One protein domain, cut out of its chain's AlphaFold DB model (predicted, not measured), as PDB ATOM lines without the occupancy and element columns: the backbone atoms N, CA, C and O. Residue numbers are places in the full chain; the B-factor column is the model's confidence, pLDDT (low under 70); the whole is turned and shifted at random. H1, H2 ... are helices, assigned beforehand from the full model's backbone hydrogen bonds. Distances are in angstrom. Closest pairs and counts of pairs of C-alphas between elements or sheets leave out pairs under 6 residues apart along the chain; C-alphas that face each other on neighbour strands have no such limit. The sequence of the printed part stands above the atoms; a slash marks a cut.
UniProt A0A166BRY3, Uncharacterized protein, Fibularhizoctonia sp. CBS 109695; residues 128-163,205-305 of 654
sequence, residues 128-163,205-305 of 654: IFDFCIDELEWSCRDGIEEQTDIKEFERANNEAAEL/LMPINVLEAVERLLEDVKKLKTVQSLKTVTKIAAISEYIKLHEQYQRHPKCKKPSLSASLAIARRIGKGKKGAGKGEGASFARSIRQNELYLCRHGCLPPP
ATOM      1  N   ILE A 128     116.245  95.572 117.542       54.25
ATOM      2  CA  ILE A 128     116.541  94.132 117.419       54.25
ATOM      3  C   ILE A 128     115.603  93.480 116.392       54.25
ATOM      4  O   ILE A 128     116.003  92.571 115.667       54.25
ATOM      5  N   PHE A 129     114.350  93.940 116.309       54.16
ATOM      6  CA  PHE A 129     113.376  93.425 115.345       54.16
ATOM      7  C   PHE A 129     113.752  93.779 113.904       54.16
ATOM      8  O   PHE A 129     113.748  92.894 113.052       54.16
ATOM      9  N   ASP A 130     114.110  95.038 113.649       60.91
ATOM     10  CA  ASP A 130     114.541  95.483 112.322       60.91
ATOM     11  C   ASP A 130     115.860  94.788 111.923       60.91
ATOM     12  O   ASP A 130     115.929  94.220 110.832       60.91
ATOM     13  N   PHE A 131     116.839  94.680 112.839       63.62
ATOM     14  CA  PHE A 131     118.074  93.904 112.628       63.62
ATOM     15  C   PHE A 131     117.799  92.446 112.219       63.62
ATOM     16  O   PHE A 131     118.354  91.965 111.233       63.62
ATOM     17  N   CYS A 132     116.912  91.743 112.932       55.50
ATOM     18  CA  CYS A 132     116.578  90.352 112.611       55.50
ATOM     19  C   CYS A 132     115.846  90.179 111.272       55.50
ATOM     20  O   CYS A 132     115.878  89.077 110.725       55.50
ATOM     21  N   ILE A 133     115.159  91.203 110.749       61.28
ATOM     22  CA  ILE A 133     114.561  91.126 109.408       61.28
ATOM     23  C   ILE A 133     115.611  91.445 108.342       61.28
ATOM     24  O   ILE A 133     115.657  90.745 107.335       61.28
ATOM     25  N   ASP A 134     116.478  92.433 108.562       66.38
ATOM     26  CA  ASP A 134     117.540  92.785 107.613       66.38
ATOM     27  C   ASP A 134     118.567  91.646 107.453       66.38
ATOM     28  O   ASP A 134     118.975  91.334 106.334       66.38
ATOM     29  N   GLU A 135     118.908  90.940 108.539       65.12
ATOM     30  CA  GLU A 135     119.711  89.706 108.497       65.12
ATOM     31  C   GLU A 135     119.004  88.588 107.701       65.12
ATOM     32  O   GLU A 135     119.645  87.846 106.952       65.12
ATOM     33  N   LEU A 136     117.670  88.496 107.798       63.12
ATOM     34  CA  LEU A 136     116.882  87.517 107.047       63.12
ATOM     35  C   LEU A 136     116.776  87.861 105.554       63.12
ATOM     36  O   LEU A 136     116.863  86.972 104.713       63.12
ATOM     37  N   GLU A 137     116.595  89.135 105.208       62.72
ATOM     38  CA  GLU A 137     116.580  89.601 103.818       62.72
ATOM     39  C   GLU A 137     117.949  89.421 103.158       62.72
ATOM     40  O   GLU A 137     118.016  88.991 102.006       62.72
ATOM     41  N   TRP A 138     119.040  89.676 103.890       62.75
ATOM     42  CA  TRP A 138     120.387  89.382 103.411       62.75
ATOM     43  C   TRP A 138     120.573  87.880 103.156       62.75
ATOM     44  O   TRP A 138     120.992  87.496 102.063       62.75
ATOM     45  N   SER A 139     120.156  87.021 104.094       57.28
ATOM     46  CA  SER A 139     120.248  85.566 103.917       57.28
ATOM     47  C   SER A 139     119.352  85.024 102.794       57.28
ATOM     48  O   SER A 139     119.641  83.958 102.255       57.28
ATOM     49  N   CYS A 140     118.263  85.707 102.430       55.78
ATOM     50  CA  CYS A 140     117.423  85.319 101.290       55.78
ATOM     51  C   CYS A 140     118.043  85.703  99.935       55.78
ATOM     52  O   CYS A 140     117.759  85.035  98.942       55.78
ATOM     53  N   ARG A 141     118.888  86.744  99.894       54.66
ATOM     54  CA  ARG A 141     119.528  87.250  98.665       54.66
ATOM     55  C   ARG A 141     120.874  86.596  98.371       54.66
ATOM     56  O   ARG A 141     121.126  86.251  97.219       54.66
ATOM     57  N   ASP A 142     121.721  86.417  99.384       45.91
ATOM     58  CA  ASP A 142     123.006  85.735  99.225       45.91
ATOM     59  C   ASP A 142     122.857  84.230  99.477       45.91
ATOM     60  O   ASP A 142     122.526  83.773 100.573       45.91
ATOM     61  N   GLY A 143     123.140  83.439  98.439       45.16
ATOM     62  CA  GLY A 143     123.202  81.981  98.509       45.16
ATOM     63  C   GLY A 143     124.425  81.512  99.294       45.16
ATOM     64  O   GLY A 143     125.409  81.076  98.703       45.16
ATOM     65  N   ILE A 144     124.369  81.606 100.624       37.91
ATOM     66  CA  ILE A 144     125.426  81.104 101.505       37.91
ATOM     67  C   ILE A 144     125.514  79.581 101.341       37.91
ATOM     68  O   ILE A 144     124.589  78.848 101.703       37.91
ATOM     69  N   GLU A 145     126.652  79.095 100.835       43.06
ATOM     70  CA  GLU A 145     127.056  77.686 100.917       43.06
ATOM     71  C   GLU A 145     127.351  77.321 102.382       43.06
ATOM     72  O   GLU A 145     128.496  77.125 102.793       43.06
ATOM     73  N   GLU A 146     126.308  77.254 103.213       47.44
ATOM     74  CA  GLU A 146     126.452  76.791 104.585       47.44
ATOM     75  C   GLU A 146     126.762  75.290 104.543       47.44
ATOM     76  O   GLU A 146     125.914  74.459 104.207       47.44
ATOM     77  N   GLN A 147     128.019  74.947 104.836       47.88
ATOM     78  CA  GLN A 147     128.514  73.576 104.865       47.88
ATOM     79  C   GLN A 147     127.652  72.749 105.830       47.88
ATOM     80  O   GLN A 147     127.802  72.858 107.047       47.88
ATOM     81  N   THR A 148     126.755  71.921 105.285       53.28
ATOM     82  CA  THR A 148     125.819  71.114 106.083       53.28
ATOM     83  C   THR A 148     126.550  70.362 107.196       53.28
ATOM     84  O   THR A 148     127.445  69.557 106.924       53.28
ATOM     85  N   ASP A 149     126.178  70.603 108.463       65.44
ATOM     86  CA  ASP A 149     126.727  69.821 109.573       65.44
ATOM     87  C   ASP A 149     126.309  68.363 109.371       65.44
ATOM     88  O   ASP A 149     125.146  67.987 109.539       65.44
ATOM     89  N   ILE A 150     127.286  67.534 109.007       67.50
ATOM     90  CA  ILE A 150     127.114  66.111 108.718       67.50
ATOM     91  C   ILE A 150     126.423  65.408 109.899       67.50
ATOM     92  O   ILE A 150     125.593  64.526 109.687       67.50
ATOM     93  N   LYS A 151     126.679  65.842 111.142       70.88
ATOM     94  CA  LYS A 151     126.057  65.279 112.352       70.88
ATOM     95  C   LYS A 151     124.593  65.684 112.504       70.88
ATOM     96  O   LYS A 151     123.809  64.927 113.084       70.88
ATOM     97  N   GLU A 152     124.215  66.867 112.024       75.00
ATOM     98  CA  GLU A 152     122.821  67.309 111.974       75.00
ATOM     99  C   GLU A 152     122.064  66.572 110.866       75.00
ATOM    100  O   GLU A 152     120.987  66.034 111.140       75.00
ATOM    101  N   PHE A 153     122.661  66.456 109.672       77.06
ATOM    102  CA  PHE A 153     122.121  65.676 108.556       77.06
ATOM    103  C   PHE A 153     121.868  64.215 108.958       77.06
ATOM    104  O   PHE A 153     120.748  63.726 108.823       77.06
ATOM    105  N   GLU A 154     122.871  63.521 109.507       77.12
ATOM    106  CA  GLU A 154     122.737  62.117 109.920       77.12
ATOM    107  C   GLU A 154     121.650  61.946 110.993       77.12
ATOM    108  O   GLU A 154     120.828  61.033 110.909       77.12
ATOM    109  N   ARG A 155     121.559  62.870 111.960       78.00
ATOM    110  CA  ARG A 155     120.501  62.849 112.982       78.00
ATOM    111  C   ARG A 155     119.114  63.146 112.404       78.00
ATOM    112  O   ARG A 155     118.125  62.599 112.883       78.00
ATOM    113  N   ALA A 156     118.998  64.042 111.428       77.50
ATOM    114  CA  ALA A 156     117.734  64.351 110.761       77.50
ATOM    115  C   ALA A 156     117.242  63.184 109.893       77.50
ATOM    116  O   ALA A 156     116.076  62.813 109.981       77.50
ATOM    117  N   ASN A 157     118.145  62.561 109.134       78.75
ATOM    118  CA  ASN A 157     117.853  61.417 108.272       78.75
ATOM    119  C   ASN A 157     117.473  60.164 109.089       78.75
ATOM    120  O   ASN A 157     116.583  59.421 108.686       78.75
ATOM    121  N   ASN A 158     118.088  59.958 110.263       76.06
ATOM    122  CA  ASN A 158     117.721  58.866 111.171       76.06
ATOM    123  C   ASN A 158     116.346  59.094 111.835       76.06
ATOM    124  O   ASN A 158     115.518  58.192 111.812       76.06
ATOM    125  N   GLU A 159     116.050  60.296 112.354       78.25
ATOM    126  CA  GLU A 159     114.721  60.597 112.934       78.25
ATOM    127  C   GLU A 159     113.603  60.514 111.873       78.25
ATOM    128  O   GLU A 159     112.513  60.019 112.152       78.25
ATOM    129  N   ALA A 160     113.894  60.903 110.625       74.19
ATOM    130  CA  ALA A 160     112.988  60.736 109.488       74.19
ATOM    131  C   ALA A 160     112.684  59.259 109.148       74.19
ATOM    132  O   ALA A 160     111.607  58.972 108.626       74.19
ATOM    133  N   ALA A 161     113.609  58.338 109.440       74.88
ATOM    134  CA  ALA A 161     113.418  56.894 109.279       74.88
ATOM    135  C   ALA A 161     112.742  56.240 110.502       74.88
ATOM    136  O   ALA A 161     112.054  55.236 110.356       74.88
ATOM    137  N   GLU A 162     112.899  56.805 111.704       75.06
ATOM    138  CA  GLU A 162     112.183  56.343 112.903       75.06
ATOM    139  C   GLU A 162     110.689  56.704 112.851       75.06
ATOM    140  O   GLU A 162     109.848  55.859 113.158       75.06
ATOM    141  N   LEU A 163     110.349  57.924 112.412       69.00
ATOM    142  CA  LEU A 163     108.957  58.391 112.311       69.00
ATOM    143  C   LEU A 163     108.144  57.663 111.226       69.00
ATOM    144  O   LEU A 163     106.929  57.536 111.360       69.00
ATOM    145  N   LEU A 205      97.957  79.159  86.333       38.88
ATOM    146  CA  LEU A 205      98.711  79.780  87.429       38.88
ATOM    147  C   LEU A 205     100.106  79.151  87.558       38.88
ATOM    148  O   LEU A 205     100.310  78.146  88.242       38.88
ATOM    149  N   MET A 206     101.077  79.782  86.890       38.50
ATOM    150  CA  MET A 206     102.509  79.495  87.022       38.50
ATOM    151  C   MET A 206     102.925  79.424  88.506       38.50
ATOM    152  O   MET A 206     102.509  80.288  89.285       38.50
ATOM    153  N   PRO A 207     103.756  78.445  88.916       45.38
ATOM    154  CA  PRO A 207     104.160  78.300  90.309       45.38
ATOM    155  C   PRO A 207     104.896  79.556  90.783       45.38
ATOM    156  O   PRO A 207     105.974  79.884  90.286       45.38
ATOM    157  N   ILE A 208     104.304  80.257  91.753       55.66
ATOM    158  CA  ILE A 208     104.907  81.439  92.373       55.66
ATOM    159  C   ILE A 208     106.214  81.000  93.034       55.66
ATOM    160  O   ILE A 208     106.224  80.052  93.823       55.66
ATOM    161  N   ASN A 209     107.313  81.695  92.731       69.06
ATOM    162  CA  ASN A 209     108.584  81.436  93.389       69.06
ATOM    163  C   ASN A 209     108.416  81.672  94.898       69.06
ATOM    164  O   ASN A 209     108.110  82.781  95.338       69.06
ATOM    165  N   VAL A 210     108.600  80.619  95.696       70.06
ATOM    166  CA  VAL A 210     108.343  80.656  97.143       70.06
ATOM    167  C   VAL A 210     109.248  81.671  97.842       70.06
ATOM    168  O   VAL A 210     108.818  82.289  98.811       70.06
ATOM    169  N   LEU A 211     110.457  81.902  97.317       69.75
ATOM    170  CA  LEU A 211     111.371  82.936  97.807       69.75
ATOM    171  C   LEU A 211     110.819  84.349  97.552       69.75
ATOM    172  O   LEU A 211     110.838  85.177  98.452       69.75
ATOM    173  N   GLU A 212     110.220  84.598  96.387       70.50
ATOM    174  CA  GLU A 212     109.592  85.888  96.061       70.50
ATOM    175  C   GLU A 212     108.327  86.136  96.913       70.50
ATOM    176  O   GLU A 212     108.061  87.252  97.359       70.50
ATOM    177  N   ALA A 213     107.553  85.084  97.206       72.25
ATOM    178  CA  ALA A 213     106.442  85.164  98.160       72.25
ATOM    179  C   ALA A 213     106.931  85.434  99.597       72.25
ATOM    180  O   ALA A 213     106.291  86.182 100.338       72.25
ATOM    181  N   VAL A 214     108.071  84.854  99.988       75.12
ATOM    182  CA  VAL A 214     108.750  85.119 101.263       75.12
ATOM    183  C   VAL A 214     109.212  86.577 101.354       75.12
ATOM    184  O   VAL A 214     108.905  87.224 102.353       75.12
ATOM    185  N   GLU A 215     109.856  87.125 100.319       74.19
ATOM    186  CA  GLU A 215     110.308  88.525 100.278       74.19
ATOM    187  C   GLU A 215     109.146  89.516 100.454       74.19
ATOM    188  O   GLU A 215     109.189  90.363 101.348       74.19
ATOM    189  N   ARG A 216     108.052  89.361  99.692       76.69
ATOM    190  CA  ARG A 216     106.858  90.223  99.828       76.69
ATOM    191  C   ARG A 216     106.258  90.176 101.239       76.69
ATOM    192  O   ARG A 216     105.816  91.197 101.767       76.69
ATOM    193  N   LEU A 217     106.255  89.002 101.875       73.75
ATOM    194  CA  LEU A 217     105.764  88.853 103.247       73.75
ATOM    195  C   LEU A 217     106.692  89.495 104.287       73.75
ATOM    196  O   LEU A 217     106.192  89.946 105.318       73.75
ATOM    197  N   LEU A 218     108.004  89.568 104.041       75.06
ATOM    198  CA  LEU A 218     108.937  90.308 104.897       75.06
ATOM    199  C   LEU A 218     108.690  91.818 104.800       75.06
ATOM    200  O   LEU A 218     108.571  92.473 105.838       75.06
ATOM    201  N   GLU A 219     108.478  92.353 103.593       75.69
ATOM    202  CA  GLU A 219     108.102  93.762 103.405       75.69
ATOM    203  C   GLU A 219     106.796  94.127 104.133       75.69
ATOM    204  O   GLU A 219     106.708  95.174 104.779       75.69
ATOM    205  N   ASP A 220     105.770  93.274 104.066       67.56
ATOM    206  CA  ASP A 220     104.501  93.505 104.770       67.56
ATOM    207  C   ASP A 220     104.631  93.379 106.295       67.56
ATOM    208  O   ASP A 220     103.974  94.101 107.048       67.56
ATOM    209  N   VAL A 221     105.527  92.518 106.772       68.50
ATOM    210  CA  VAL A 221     105.856  92.382 108.196       68.50
ATOM    211  C   VAL A 221     106.638  93.593 108.723       68.50
ATOM    212  O   VAL A 221     106.331  94.045 109.832       68.50
ATOM    213  N   LYS A 222     107.555  94.183 107.936       67.31
ATOM    214  CA  LYS A 222     108.249  95.450 108.266       67.31
ATOM    215  C   LYS A 222     107.265  96.601 108.514       67.31
ATOM    216  O   LYS A 222     107.462  97.396 109.434       67.31
ATOM    217  N   LYS A 223     106.163  96.660 107.755       69.69
ATOM    218  CA  LYS A 223     105.092  97.671 107.903       69.69
ATOM    219  C   LYS A 223     104.266  97.498 109.192       69.69
ATOM    220  O   LYS A 223     103.604  98.440 109.621       69.69
ATOM    221  N   LEU A 224     104.278  96.314 109.814       58.88
ATOM    222  CA  LEU A 224     103.333  95.899 110.863       58.88
ATOM    223  C   LEU A 224     104.028  95.521 112.187       58.88
ATOM    224  O   LEU A 224     103.770  94.453 112.747       58.88
ATOM    225  N   LYS A 225     104.894  96.405 112.705       59.78
ATOM    226  CA  LYS A 225     105.714  96.229 113.927       59.78
ATOM    227  C   LYS A 225     104.899  95.834 115.180       59.78
ATOM    228  O   LYS A 225     104.443  96.685 115.939       59.78
ATOM    229  N   THR A 226     104.685  94.532 115.406       62.97
ATOM    230  CA  THR A 226     103.790  93.991 116.451       62.97
ATOM    231  C   THR A 226     104.258  92.628 116.985       62.97
ATOM    232  O   THR A 226     104.954  91.871 116.318       62.97
ATOM    233  N   VAL A 227     103.787  92.212 118.167       53.12
ATOM    234  CA  VAL A 227     104.085  90.864 118.718       53.12
ATOM    235  C   VAL A 227     103.558  89.723 117.823       53.12
ATOM    236  O   VAL A 227     104.061  88.597 117.861       53.12
ATOM    237  N   GLN A 228     102.545  89.992 116.992       59.16
ATOM    238  CA  GLN A 228     102.063  89.032 115.996       59.16
ATOM    239  C   GLN A 228     102.995  88.955 114.781       59.16
ATOM    240  O   GLN A 228     103.184  87.859 114.257       59.16
ATOM    241  N   SER A 229     103.623  90.065 114.380       63.25
ATOM    242  CA  SER A 229     104.582  90.080 113.275       63.25
ATOM    243  C   SER A 229     105.868  89.324 113.624       63.25
ATOM    244  O   SER A 229     106.307  88.519 112.811       63.25
ATOM    245  N   LEU A 230     106.369  89.404 114.865       62.53
ATOM    246  CA  LEU A 230     107.452  88.540 115.382       62.53
ATOM    247  C   LEU A 230     107.201  87.039 115.138       62.53
ATOM    248  O   LEU A 230     108.044  86.339 114.580       62.53
ATOM    249  N   LYS A 231     106.008  86.539 115.491       69.50
ATOM    250  CA  LYS A 231     105.618  85.129 115.261       69.50
ATOM    251  C   LYS A 231     105.486  84.773 113.776       69.50
ATOM    252  O   LYS A 231     105.498  83.590 113.433       69.50
ATOM    253  N   THR A 232     105.323  85.775 112.920       71.31
ATOM    254  CA  THR A 232     105.266  85.635 111.466       71.31
ATOM    255  C   THR A 232     106.679  85.608 110.876       71.31
ATOM    256  O   THR A 232     106.965  84.676 110.129       71.31
ATOM    257  N   VAL A 233     107.598  86.487 111.316       76.44
ATOM    258  CA  VAL A 233     109.039  86.432 110.976       76.44
ATOM    259  C   VAL A 233     109.603  85.041 111.258       76.44
ATOM    260  O   VAL A 233     110.165  84.428 110.359       76.44
ATOM    261  N   THR A 234     109.385  84.477 112.455       77.62
ATOM    262  CA  THR A 234     109.926  83.144 112.798       77.62
ATOM    263  C   THR A 234     109.426  82.035 111.863       77.62
ATOM    264  O   THR A 234     110.151  81.076 111.607       77.62
ATOM    265  N   LYS A 235     108.196  82.140 111.341       80.56
ATOM    266  CA  LYS A 235     107.667  81.178 110.359       80.56
ATOM    267  C   LYS A 235     108.285  81.379 108.982       80.56
ATOM    268  O   LYS A 235     108.637  80.393 108.350       80.56
ATOM    269  N   ILE A 236     108.409  82.627 108.534       81.50
ATOM    270  CA  ILE A 236     109.005  82.969 107.238       81.50
ATOM    271  C   ILE A 236     110.479  82.533 107.211       81.50
ATOM    272  O   ILE A 236     110.884  81.821 106.297       81.50
ATOM    273  N   ALA A 237     111.232  82.835 108.273       81.25
ATOM    274  CA  ALA A 237     112.599  82.367 108.493       81.25
ATOM    275  C   ALA A 237     112.715  80.837 108.413       81.25
ATOM    276  O   ALA A 237     113.531  80.312 107.661       81.25
ATOM    277  N   ALA A 238     111.844  80.115 109.130       84.94
ATOM    278  CA  ALA A 238     111.825  78.653 109.107       84.94
ATOM    279  C   ALA A 238     111.545  78.070 107.712       84.94
ATOM    280  O   ALA A 238     112.020  76.981 107.411       84.94
ATOM    281  N   ILE A 239     110.765  78.763 106.879       85.12
ATOM    282  CA  ILE A 239     110.425  78.314 105.523       85.12
ATOM    283  C   ILE A 239     111.564  78.628 104.549       85.12
ATOM    284  O   ILE A 239     111.943  77.743 103.789       85.12
ATOM    285  N   SER A 240     112.154  79.828 104.612       82.06
ATOM    286  CA  SER A 240     113.304  80.211 103.777       82.06
ATOM    287  C   SER A 240     114.489  79.259 103.980       82.06
ATOM    288  O   SER A 240     114.968  78.640 103.029       82.06
ATOM    289  N   GLU A 241     114.884  79.030 105.235       82.88
ATOM    290  CA  GLU A 241     115.965  78.097 105.577       82.88
ATOM    291  C   GLU A 241     115.638  76.646 105.204       82.88
ATOM    292  O   GLU A 241     116.504  75.893 104.757       82.88
ATOM    293  N   TYR A 242     114.370  76.246 105.331       87.06
ATOM    294  CA  TYR A 242     113.931  74.923 104.903       87.06
ATOM    295  C   TYR A 242     114.033  74.738 103.384       87.06
ATOM    296  O   TYR A 242     114.466  73.668 102.970       87.06
ATOM    297  N   ILE A 243     113.698  75.738 102.560       84.12
ATOM    298  CA  ILE A 243     113.800  75.642 101.091       84.12
ATOM    299  C   ILE A 243     115.258  75.401 100.679       84.12
ATOM    300  O   ILE A 243     115.537  74.449  99.948       84.12
ATOM    301  N   LYS A 244     116.194  76.196 101.218       83.94
ATOM    302  CA  LYS A 244     117.641  76.040 100.979       83.94
ATOM    303  C   LYS A 244     118.126  74.640 101.372       83.94
ATOM    304  O   LYS A 244     118.749  73.935 100.578       83.94
ATOM    305  N   LEU A 245     117.798  74.208 102.593       83.50
ATOM    306  CA  LEU A 245     118.249  72.926 103.132       83.50
ATOM    307  C   LEU A 245     117.590  71.727 102.429       83.50
ATOM    308  O   LEU A 245     118.224  70.686 102.251       83.50
ATOM    309  N   HIS A 246     116.338  71.869 101.989       84.06
ATOM    310  CA  HIS A 246     115.620  70.866 101.207       84.06
ATOM    311  C   HIS A 246     116.320  70.613  99.868       84.06
ATOM    312  O   HIS A 246     116.576  69.457  99.525       84.06
ATOM    313  N   GLU A 247     116.705  71.677  99.163       83.88
ATOM    314  CA  GLU A 247     117.403  71.600  97.877       83.88
ATOM    315  C   GLU A 247     118.813  70.985  98.016       83.88
ATOM    316  O   GLU A 247     119.245  70.180  97.185       83.88
ATOM    317  N   GLN A 248     119.528  71.292  99.106       81.56
ATOM    318  CA  GLN A 248     120.798  70.638  99.448       81.56
ATOM    319  C   GLN A 248     120.607  69.139  99.745       81.56
ATOM    320  O   GLN A 248     121.348  68.298  99.232       81.56
ATOM    321  N   TYR A 249     119.600  68.780 100.548       84.06
ATOM    322  CA  TYR A 249     119.342  67.388 100.933       84.06
ATOM    323  C   TYR A 249     118.835  66.548  99.754       84.06
ATOM    324  O   TYR A 249     119.167  65.367  99.670       84.06
ATOM    325  N   GLN A 250     118.097  67.145  98.814       83.94
ATOM    326  CA  GLN A 250     117.647  66.494  97.578       83.94
ATOM    327  C   GLN A 250     118.821  66.065  96.682       83.94
ATOM    328  O   GLN A 250     118.728  65.052  95.989       83.94
ATOM    329  N   ARG A 251     119.946  66.791  96.726       81.94
ATOM    330  CA  ARG A 251     121.189  66.445  96.013       81.94
ATOM    331  C   ARG A 251     122.058  65.419  96.755       81.94
ATOM    332  O   ARG A 251     123.037  64.934  96.188       81.94
ATOM    333  N   HIS A 252     121.747  65.082  98.010       78.69
ATOM    334  CA  HIS A 252     122.633  64.278  98.853       78.69
ATOM    335  C   HIS A 252     122.330  62.763  98.771       78.69
ATOM    336  O   HIS A 252     121.261  62.325  99.198       78.69
ATOM    337  N   PRO A 253     123.282  61.907  98.339       80.12
ATOM    338  CA  PRO A 253     123.011  60.509  97.969       80.12
ATOM    339  C   PRO A 253     122.602  59.583  99.127       80.12
ATOM    340  O   PRO A 253     122.158  58.463  98.886       80.12
ATOM    341  N   LYS A 254     122.750  60.015 100.388       79.38
ATOM    342  CA  LYS A 254     122.279  59.262 101.570       79.38
ATOM    343  C   LYS A 254     120.882  59.682 102.055       79.38
ATOM    344  O   LYS A 254     120.371  59.059 102.987       79.38
ATOM    345  N   CYS A 255     120.284  60.741 101.502       79.56
ATOM    346  CA  CYS A 255     118.978  61.221 101.950       79.56
ATOM    347  C   CYS A 255     117.850  60.524 101.184       79.56
ATOM    348  O   CYS A 255     117.749  60.656  99.970       79.56
ATOM    349  N   LYS A 256     116.981  59.795 101.894       82.06
ATOM    350  CA  LYS A 256     115.792  59.169 101.281       82.06
ATOM    351  C   LYS A 256     114.564  60.080 101.291       82.06
ATOM    352  O   LYS A 256     113.678  59.924 100.459       82.06
ATOM    353  N   LYS A 257     114.493  61.004 102.254       83.06
ATOM    354  CA  LYS A 257     113.337  61.877 102.506       83.06
ATOM    355  C   LYS A 257     113.808  63.315 102.749       83.06
ATOM    356  O   LYS A 257     113.840  63.743 103.909       83.06
ATOM    357  N   PRO A 258     114.200  64.056 101.695       83.88
ATOM    358  CA  PRO A 258     114.812  65.374 101.847       83.88
ATOM    359  C   PRO A 258     113.879  66.369 102.549       83.88
ATOM    360  O   PRO A 258     114.313  67.009 103.500       83.88
ATOM    361  N   SER A 259     112.585  66.420 102.204       84.50
ATOM    362  CA  SER A 259     111.606  67.308 102.864       84.50
ATOM    363  C   SER A 259     111.410  67.000 104.362       84.50
ATOM    364  O   SER A 259     111.443  67.904 105.203       84.50
ATOM    365  N   LEU A 260     111.258  65.725 104.747       83.88
ATOM    366  CA  LEU A 260     111.112  65.356 106.164       83.88
ATOM    367  C   LEU A 260     112.402  65.647 106.947       83.88
ATOM    368  O   LEU A 260     112.351  66.241 108.020       83.88
ATOM    369  N   SER A 261     113.561  65.304 106.384       82.75
ATOM    370  CA  SER A 261     114.857  65.517 107.039       82.75
ATOM    371  C   SER A 261     115.192  67.010 107.176       82.75
ATOM    372  O   SER A 261     115.588  67.447 108.254       82.75
ATOM    373  N   ALA A 262     114.979  67.819 106.132       86.12
ATOM    374  CA  ALA A 262     115.230  69.260 106.179       86.12
ATOM    375  C   ALA A 262     114.301  69.960 107.182       86.12
ATOM    376  O   ALA A 262     114.765  70.721 108.030       86.12
ATOM    377  N   SER A 263     112.996  69.656 107.166       87.81
ATOM    378  CA  SER A 263     112.042  70.274 108.104       87.81
ATOM    379  C   SER A 263     112.309  69.895 109.568       87.81
ATOM    380  O   SER A 263     112.169  70.747 110.449       87.81
ATOM    381  N   LEU A 264     112.767  68.666 109.841       85.44
ATOM    382  CA  LEU A 264     113.224  68.252 111.174       85.44
ATOM    383  C   LEU A 264     114.519  68.962 111.597       85.44
ATOM    384  O   LEU A 264     114.627  69.375 112.751       85.44
ATOM    385  N   ALA A 265     115.489  69.145 110.695       84.62
ATOM    386  CA  ALA A 265     116.710  69.896 110.988       84.62
ATOM    387  C   ALA A 265     116.393  71.357 111.363       84.62
ATOM    388  O   ALA A 265     116.737  71.791 112.464       84.62
ATOM    389  N   ILE A 266     115.622  72.079 110.539       84.62
ATOM    390  CA  ILE A 266     115.221  73.466 110.831       84.62
ATOM    391  C   ILE A 266     114.432  73.578 112.147       84.62
ATOM    392  O   ILE A 266     114.688  74.480 112.949       84.62
ATOM    393  N   ALA A 267     113.531  72.633 112.438       83.50
ATOM    394  CA  ALA A 267     112.822  72.601 113.718       83.50
ATOM    395  C   ALA A 267     113.775  72.482 114.926       83.50
ATOM    396  O   ALA A 267     113.529  73.091 115.971       83.50
ATOM    397  N   ARG A 268     114.889  71.747 114.795       77.88
ATOM    398  CA  ARG A 268     115.923  71.672 115.838       77.88
ATOM    399  C   ARG A 268     116.771  72.947 115.916       77.88
ATOM    400  O   ARG A 268     116.997  73.403 117.039       77.88
ATOM    401  N   ARG A 269     117.169  73.550 114.784       79.50
ATOM    402  CA  ARG A 269     117.908  74.835 114.735       79.50
ATOM    403  C   ARG A 269     117.159  75.956 115.464       79.50
ATOM    404  O   ARG A 269     117.730  76.627 116.316       79.50
ATOM    405  N   ILE A 270     115.846  76.058 115.243       73.88
ATOM    406  CA  ILE A 270     114.940  77.033 115.893       73.88
ATOM    407  C   ILE A 270     114.639  76.663 117.371       73.88
ATOM    408  O   ILE A 270     113.867  77.315 118.071       73.88
ATOM    409  N   GLY A 271     115.274  75.615 117.907       67.75
ATOM    410  CA  GLY A 271     115.198  75.237 119.318       67.75
ATOM    411  C   GLY A 271     113.966  74.417 119.701       67.75
ATOM    412  O   GLY A 271     113.862  73.998 120.857       67.75
ATOM    413  N   LYS A 272     113.079  74.089 118.752       63.72
ATOM    414  CA  LYS A 272     111.851  73.296 118.956       63.72
ATOM    415  C   LYS A 272     112.086  71.785 119.129       63.72
ATOM    416  O   LYS A 272     111.191  70.982 118.905       63.72
ATOM    417  N   GLY A 273     113.270  71.396 119.604       53.84
ATOM    418  CA  GLY A 273     113.648  70.000 119.860       53.84
ATOM    419  C   GLY A 273     114.705  69.797 120.952       53.84
ATOM    420  O   GLY A 273     115.348  68.749 120.988       53.84
ATOM    421  N   LYS A 274     114.945  70.779 121.837       48.47
ATOM    422  CA  LYS A 274     115.879  70.600 122.967       48.47
ATOM    423  C   LYS A 274     115.294  69.636 124.009       48.47
ATOM    424  O   LYS A 274     114.117  69.733 124.348       48.47
ATOM    425  N   LYS A 275     116.135  68.750 124.571       41.75
ATOM    426  CA  LYS A 275     115.775  67.881 125.712       41.75
ATOM    427  C   LYS A 275     115.232  68.743 126.862       41.75
ATOM    428  O   LYS A 275     116.001  69.473 127.479       41.75
ATOM    429  N   GLY A 276     113.928  68.660 127.116       45.34
ATOM    430  CA  GLY A 276     113.212  69.487 128.096       45.34
ATOM    431  C   GLY A 276     111.916  70.089 127.544       45.34
ATOM    432  O   GLY A 276     110.949  70.203 128.288       45.34
ATOM    433  N   ALA A 277     111.857  70.387 126.240       42.62
ATOM    434  CA  ALA A 277     110.591  70.615 125.542       42.62
ATOM    435  C   ALA A 277     109.891  69.269 125.268       42.62
ATOM    436  O   ALA A 277     110.552  68.228 125.188       42.62
ATOM    437  N   GLY A 278     108.560  69.280 125.148       42.06
ATOM    438  CA  GLY A 278     107.756  68.059 125.068       42.06
ATOM    439  C   GLY A 278     108.169  67.135 123.915       42.06
ATOM    440  O   GLY A 278     108.410  67.589 122.794       42.06
ATOM    441  N   LYS A 279     108.221  65.824 124.188       39.94
ATOM    442  CA  LYS A 279     108.522  64.762 123.211       39.94
ATOM    443  C   LYS A 279     107.438  64.756 122.116       39.94
ATOM    444  O   LYS A 279     106.421  64.092 122.269       39.94
ATOM    445  N   GLY A 280     107.639  65.548 121.058       55.03
ATOM    446  CA  GLY A 280     106.683  65.752 119.959       55.03
ATOM    447  C   GLY A 280     106.612  67.178 119.384       55.03
ATOM    448  O   GLY A 280     106.128  67.344 118.264       55.03
ATOM    449  N   GLU A 281     107.120  68.212 120.074       54.34
ATOM    450  CA  GLU A 281     107.043  69.602 119.567       54.34
ATOM    451  C   GLU A 281     107.777  69.801 118.229       54.34
ATOM    452  O   GLU A 281     107.257  70.480 117.340       54.34
ATOM    453  N   GLY A 282     108.944  69.172 118.059       69.19
ATOM    454  CA  GLY A 282     109.764  69.294 116.849       69.19
ATOM    455  C   GLY A 282     109.097  68.705 115.610       69.19
ATOM    456  O   GLY A 282     109.036  69.371 114.580       69.19
ATOM    457  N   ALA A 283     108.506  67.512 115.728       77.69
ATOM    458  CA  ALA A 283     107.763  66.873 114.642       77.69
ATOM    459  C   ALA A 283     106.518  67.687 114.241       77.69
ATOM    460  O   ALA A 283     106.251  67.877 113.055       77.69
ATOM    461  N   SER A 284     105.792  68.244 115.218       75.94
ATOM    462  CA  SER A 284     104.645  69.127 114.956       75.94
ATOM    463  C   SER A 284     105.056  70.417 114.231       75.94
ATOM    464  O   SER A 284     104.406  70.829 113.267       75.94
ATOM    465  N   PHE A 285     106.180  71.029 114.624       80.25
ATOM    466  CA  PHE A 285     106.705  72.215 113.946       80.25
ATOM    467  C   PHE A 285     107.233  71.890 112.538       80.25
ATOM    468  O   PHE A 285     106.905  72.605 111.595       80.25
ATOM    469  N   ALA A 286     107.939  70.770 112.353       83.31
ATOM    470  CA  ALA A 286     108.391  70.286 111.046       83.31
ATOM    471  C   ALA A 286     107.224  69.972 110.087       83.31
ATOM    472  O   ALA A 286     107.293  70.284 108.897       83.31
ATOM    473  N   ARG A 287     106.112  69.410 110.591       82.69
ATOM    474  CA  ARG A 287     104.854  69.292 109.828       82.69
ATOM    475  C   ARG A 287     104.288  70.667 109.458       82.69
ATOM    476  O   ARG A 287     103.916  70.867 108.306       82.69
ATOM    477  N   SER A 288     104.296  71.636 110.378       81.75
ATOM    478  CA  SER A 288     103.836  72.999 110.077       81.75
ATOM    479  C   SER A 288     104.705  73.724 109.042       81.75
ATOM    480  O   SER A 288     104.137  74.455 108.239       81.75
ATOM    481  N   ILE A 289     106.032  73.532 109.020       85.25
ATOM    482  CA  ILE A 289     106.913  74.108 107.984       85.25
ATOM    483  C   ILE A 289     106.478  73.614 106.598       85.25
ATOM    484  O   ILE A 289     106.153  74.433 105.742       85.25
ATOM    485  N   ARG A 290     106.371  72.290 106.414       88.19
ATOM    486  CA  ARG A 290     105.953  71.659 105.145       88.19
ATOM    487  C   ARG A 290     104.543  72.086 104.710       88.19
ATOM    488  O   ARG A 290     104.309  72.366 103.541       88.19
ATOM    489  N   GLN A 291     103.601  72.199 105.648       82.81
ATOM    490  CA  GLN A 291     102.255  72.710 105.352       82.81
ATOM    491  C   GLN A 291     102.261  74.190 104.937       82.81
ATOM    492  O   GLN A 291     101.519  74.568 104.033       82.81
ATOM    493  N   ASN A 292     103.087  75.029 105.571       81.31
ATOM    494  CA  ASN A 292     103.181  76.448 105.227       81.31
ATOM    495  C   ASN A 292     103.888  76.665 103.876       81.31
ATOM    496  O   ASN A 292     103.459  77.545 103.141       81.31
ATOM    497  N   GLU A 293     104.915  75.870 103.535       84.69
ATOM    498  CA  GLU A 293     105.528  75.840 102.193       84.69
ATOM    499  C   GLU A 293     104.452  75.592 101.130       84.69
ATOM    500  O   GLU A 293     104.213  76.451 100.287       84.69
ATOM    501  N   LEU A 294     103.747  74.457 101.211       81.12
ATOM    502  CA  LEU A 294     102.711  74.085 100.240       81.12
ATOM    503  C   LEU A 294     101.610  75.149 100.119       81.12
ATOM    504  O   LEU A 294     101.098  75.398  99.026       81.12
ATOM    505  N   TYR A 295     101.254  75.792 101.233       77.00
ATOM    506  CA  TYR A 295     100.275  76.874 101.252       77.00
ATOM    507  C   TYR A 295     100.814  78.160 100.592       77.00
ATOM    508  O   TYR A 295     100.083  78.797  99.835       77.00
ATOM    509  N   LEU A 296     102.091  78.507 100.794       79.69
ATOM    510  CA  LEU A 296     102.757  79.628 100.115       79.69
ATOM    511  C   LEU A 296     102.881  79.393  98.607       79.69
ATOM    512  O   LEU A 296     102.526  80.288  97.844       79.69
ATOM    513  N   CYS A 297     103.289  78.193  98.175       73.75
ATOM    514  CA  CYS A 297     103.346  77.815  96.757       73.75
ATOM    515  C   CYS A 297     101.999  78.027  96.047       73.75
ATOM    516  O   CYS A 297     101.963  78.413  94.883       73.75
ATOM    517  N   ARG A 298     100.890  77.747  96.748       73.19
ATOM    518  CA  ARG A 298      99.529  77.787  96.195       73.19
ATOM    519  C   ARG A 298      98.846  79.154  96.310       73.19
ATOM    520  O   ARG A 298      98.012  79.474  95.471       73.19
ATOM    521  N   HIS A 299      99.139  79.930  97.353       70.12
ATOM    522  CA  HIS A 299      98.367  81.132  97.698       70.12
ATOM    523  C   HIS A 299      99.200  82.412  97.865       70.12
ATOM    524  O   HIS A 299      98.623  83.468  98.124       70.12
ATOM    525  N   GLY A 300     100.534  82.344  97.772       72.56
ATOM    526  CA  GLY A 300     101.428  83.501  97.918       72.56
ATOM    527  C   GLY A 300     101.398  84.181  99.296       72.56
ATOM    528  O   GLY A 300     101.955  85.262  99.458       72.56
ATOM    529  N   CYS A 301     100.740  83.580 100.289       75.62
ATOM    530  CA  CYS A 301     100.598  84.102 101.647       75.62
ATOM    531  C   CYS A 301     100.666  82.964 102.679       75.62
ATOM    532  O   CYS A 301     100.604  81.792 102.318       75.62
ATOM    533  N   LEU A 302     100.806  83.281 103.971       73.69
ATOM    534  CA  LEU A 302     100.746  82.274 105.041       73.69
ATOM    535  C   LEU A 302      99.295  81.897 105.386       73.69
ATOM    536  O   LEU A 302      98.407  82.751 105.298       73.69
ATOM    537  N   PRO A 303      99.037  80.661 105.863       69.31
ATOM    538  CA  PRO A 303      97.693  80.251 106.239       69.31
ATOM    539  C   PRO A 303      97.141  81.134 107.368       69.31
ATOM    540  O   PRO A 303      97.855  81.417 108.343       69.31
ATOM    541  N   PRO A 304      95.867  81.564 107.272       59.72
ATOM    542  CA  PRO A 304      95.270  82.460 108.248       59.72
ATOM    543  C   PRO A 304      95.295  81.835 109.654       59.72
ATOM    544  O   PRO A 304      95.153  80.616 109.794       59.72
ATOM    545  N   PRO A 305      95.440  82.638 110.729       55.47
ATOM    546  CA  PRO A 305      95.403  82.121 112.094       55.47
ATOM    547  C   PRO A 305      94.136  81.289 112.332       55.47
ATOM    548  O   PRO A 305      93.064  81.669 111.867       55.47
TER     549      PRO A 305
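This is residues 128 to 163 and 205 to 305 of the 654 residues of an uncharacterized protein of Fibularhizoctonia sp. CBS 109695 (UniProt A0A166BRY3). The long helix H4 runs through the middle, with H1 and H3 beside it in an up-and-down bundle, each running against the one before. H5 folds back on H4, H6 crosses H4, and H2 packs on H5. The printed part has 137 residues with six named helices, H1 to H6 in order, all helix, compact, radius of gyration of the C-alphas 15.0 A, spans 41 by 38 by 27 A.

H1, residues 128 to 141, touches H3, residues 210 to 222, at 21 degrees, a shallow tilt; the closest C-alphas, of Ile 133 and Leu 218, are 7.3 A apart. H3 makes a hairpin with H4, residues 227 to 250. H5, residues 258 to 269, touches H2, residues 150 to 163, with its residues 260 to 265 alone; the closest C-alphas, of Ser 261 and Ala 156, are 4.8 A apart. H6, residues 281 to 299, is about perpendicular to H4, at 88 degrees; the closest C-alphas, of Ile 289 and Ile 239, are 6.0 A apart. Every O i to N i+4 pair is within hydrogen-bond range in H1, H2, H3, H5 and H6; in H4, 18 of 20.

H1 begins at C-alpha 128 (116.541, 94.132, 117.419). H4 is 35.0 A long. H6, 26.2 A, ends at C-alpha 299 (98.367, 81.132, 97.698).

Residues 164 to 204 are cut out, a gap of 34.4 A between C-alphas 163 and 205. The link H5 to H6 is long. Mean pLDDT of the printed part is 70.1, with 57 residues under 70, among them 128 to 150.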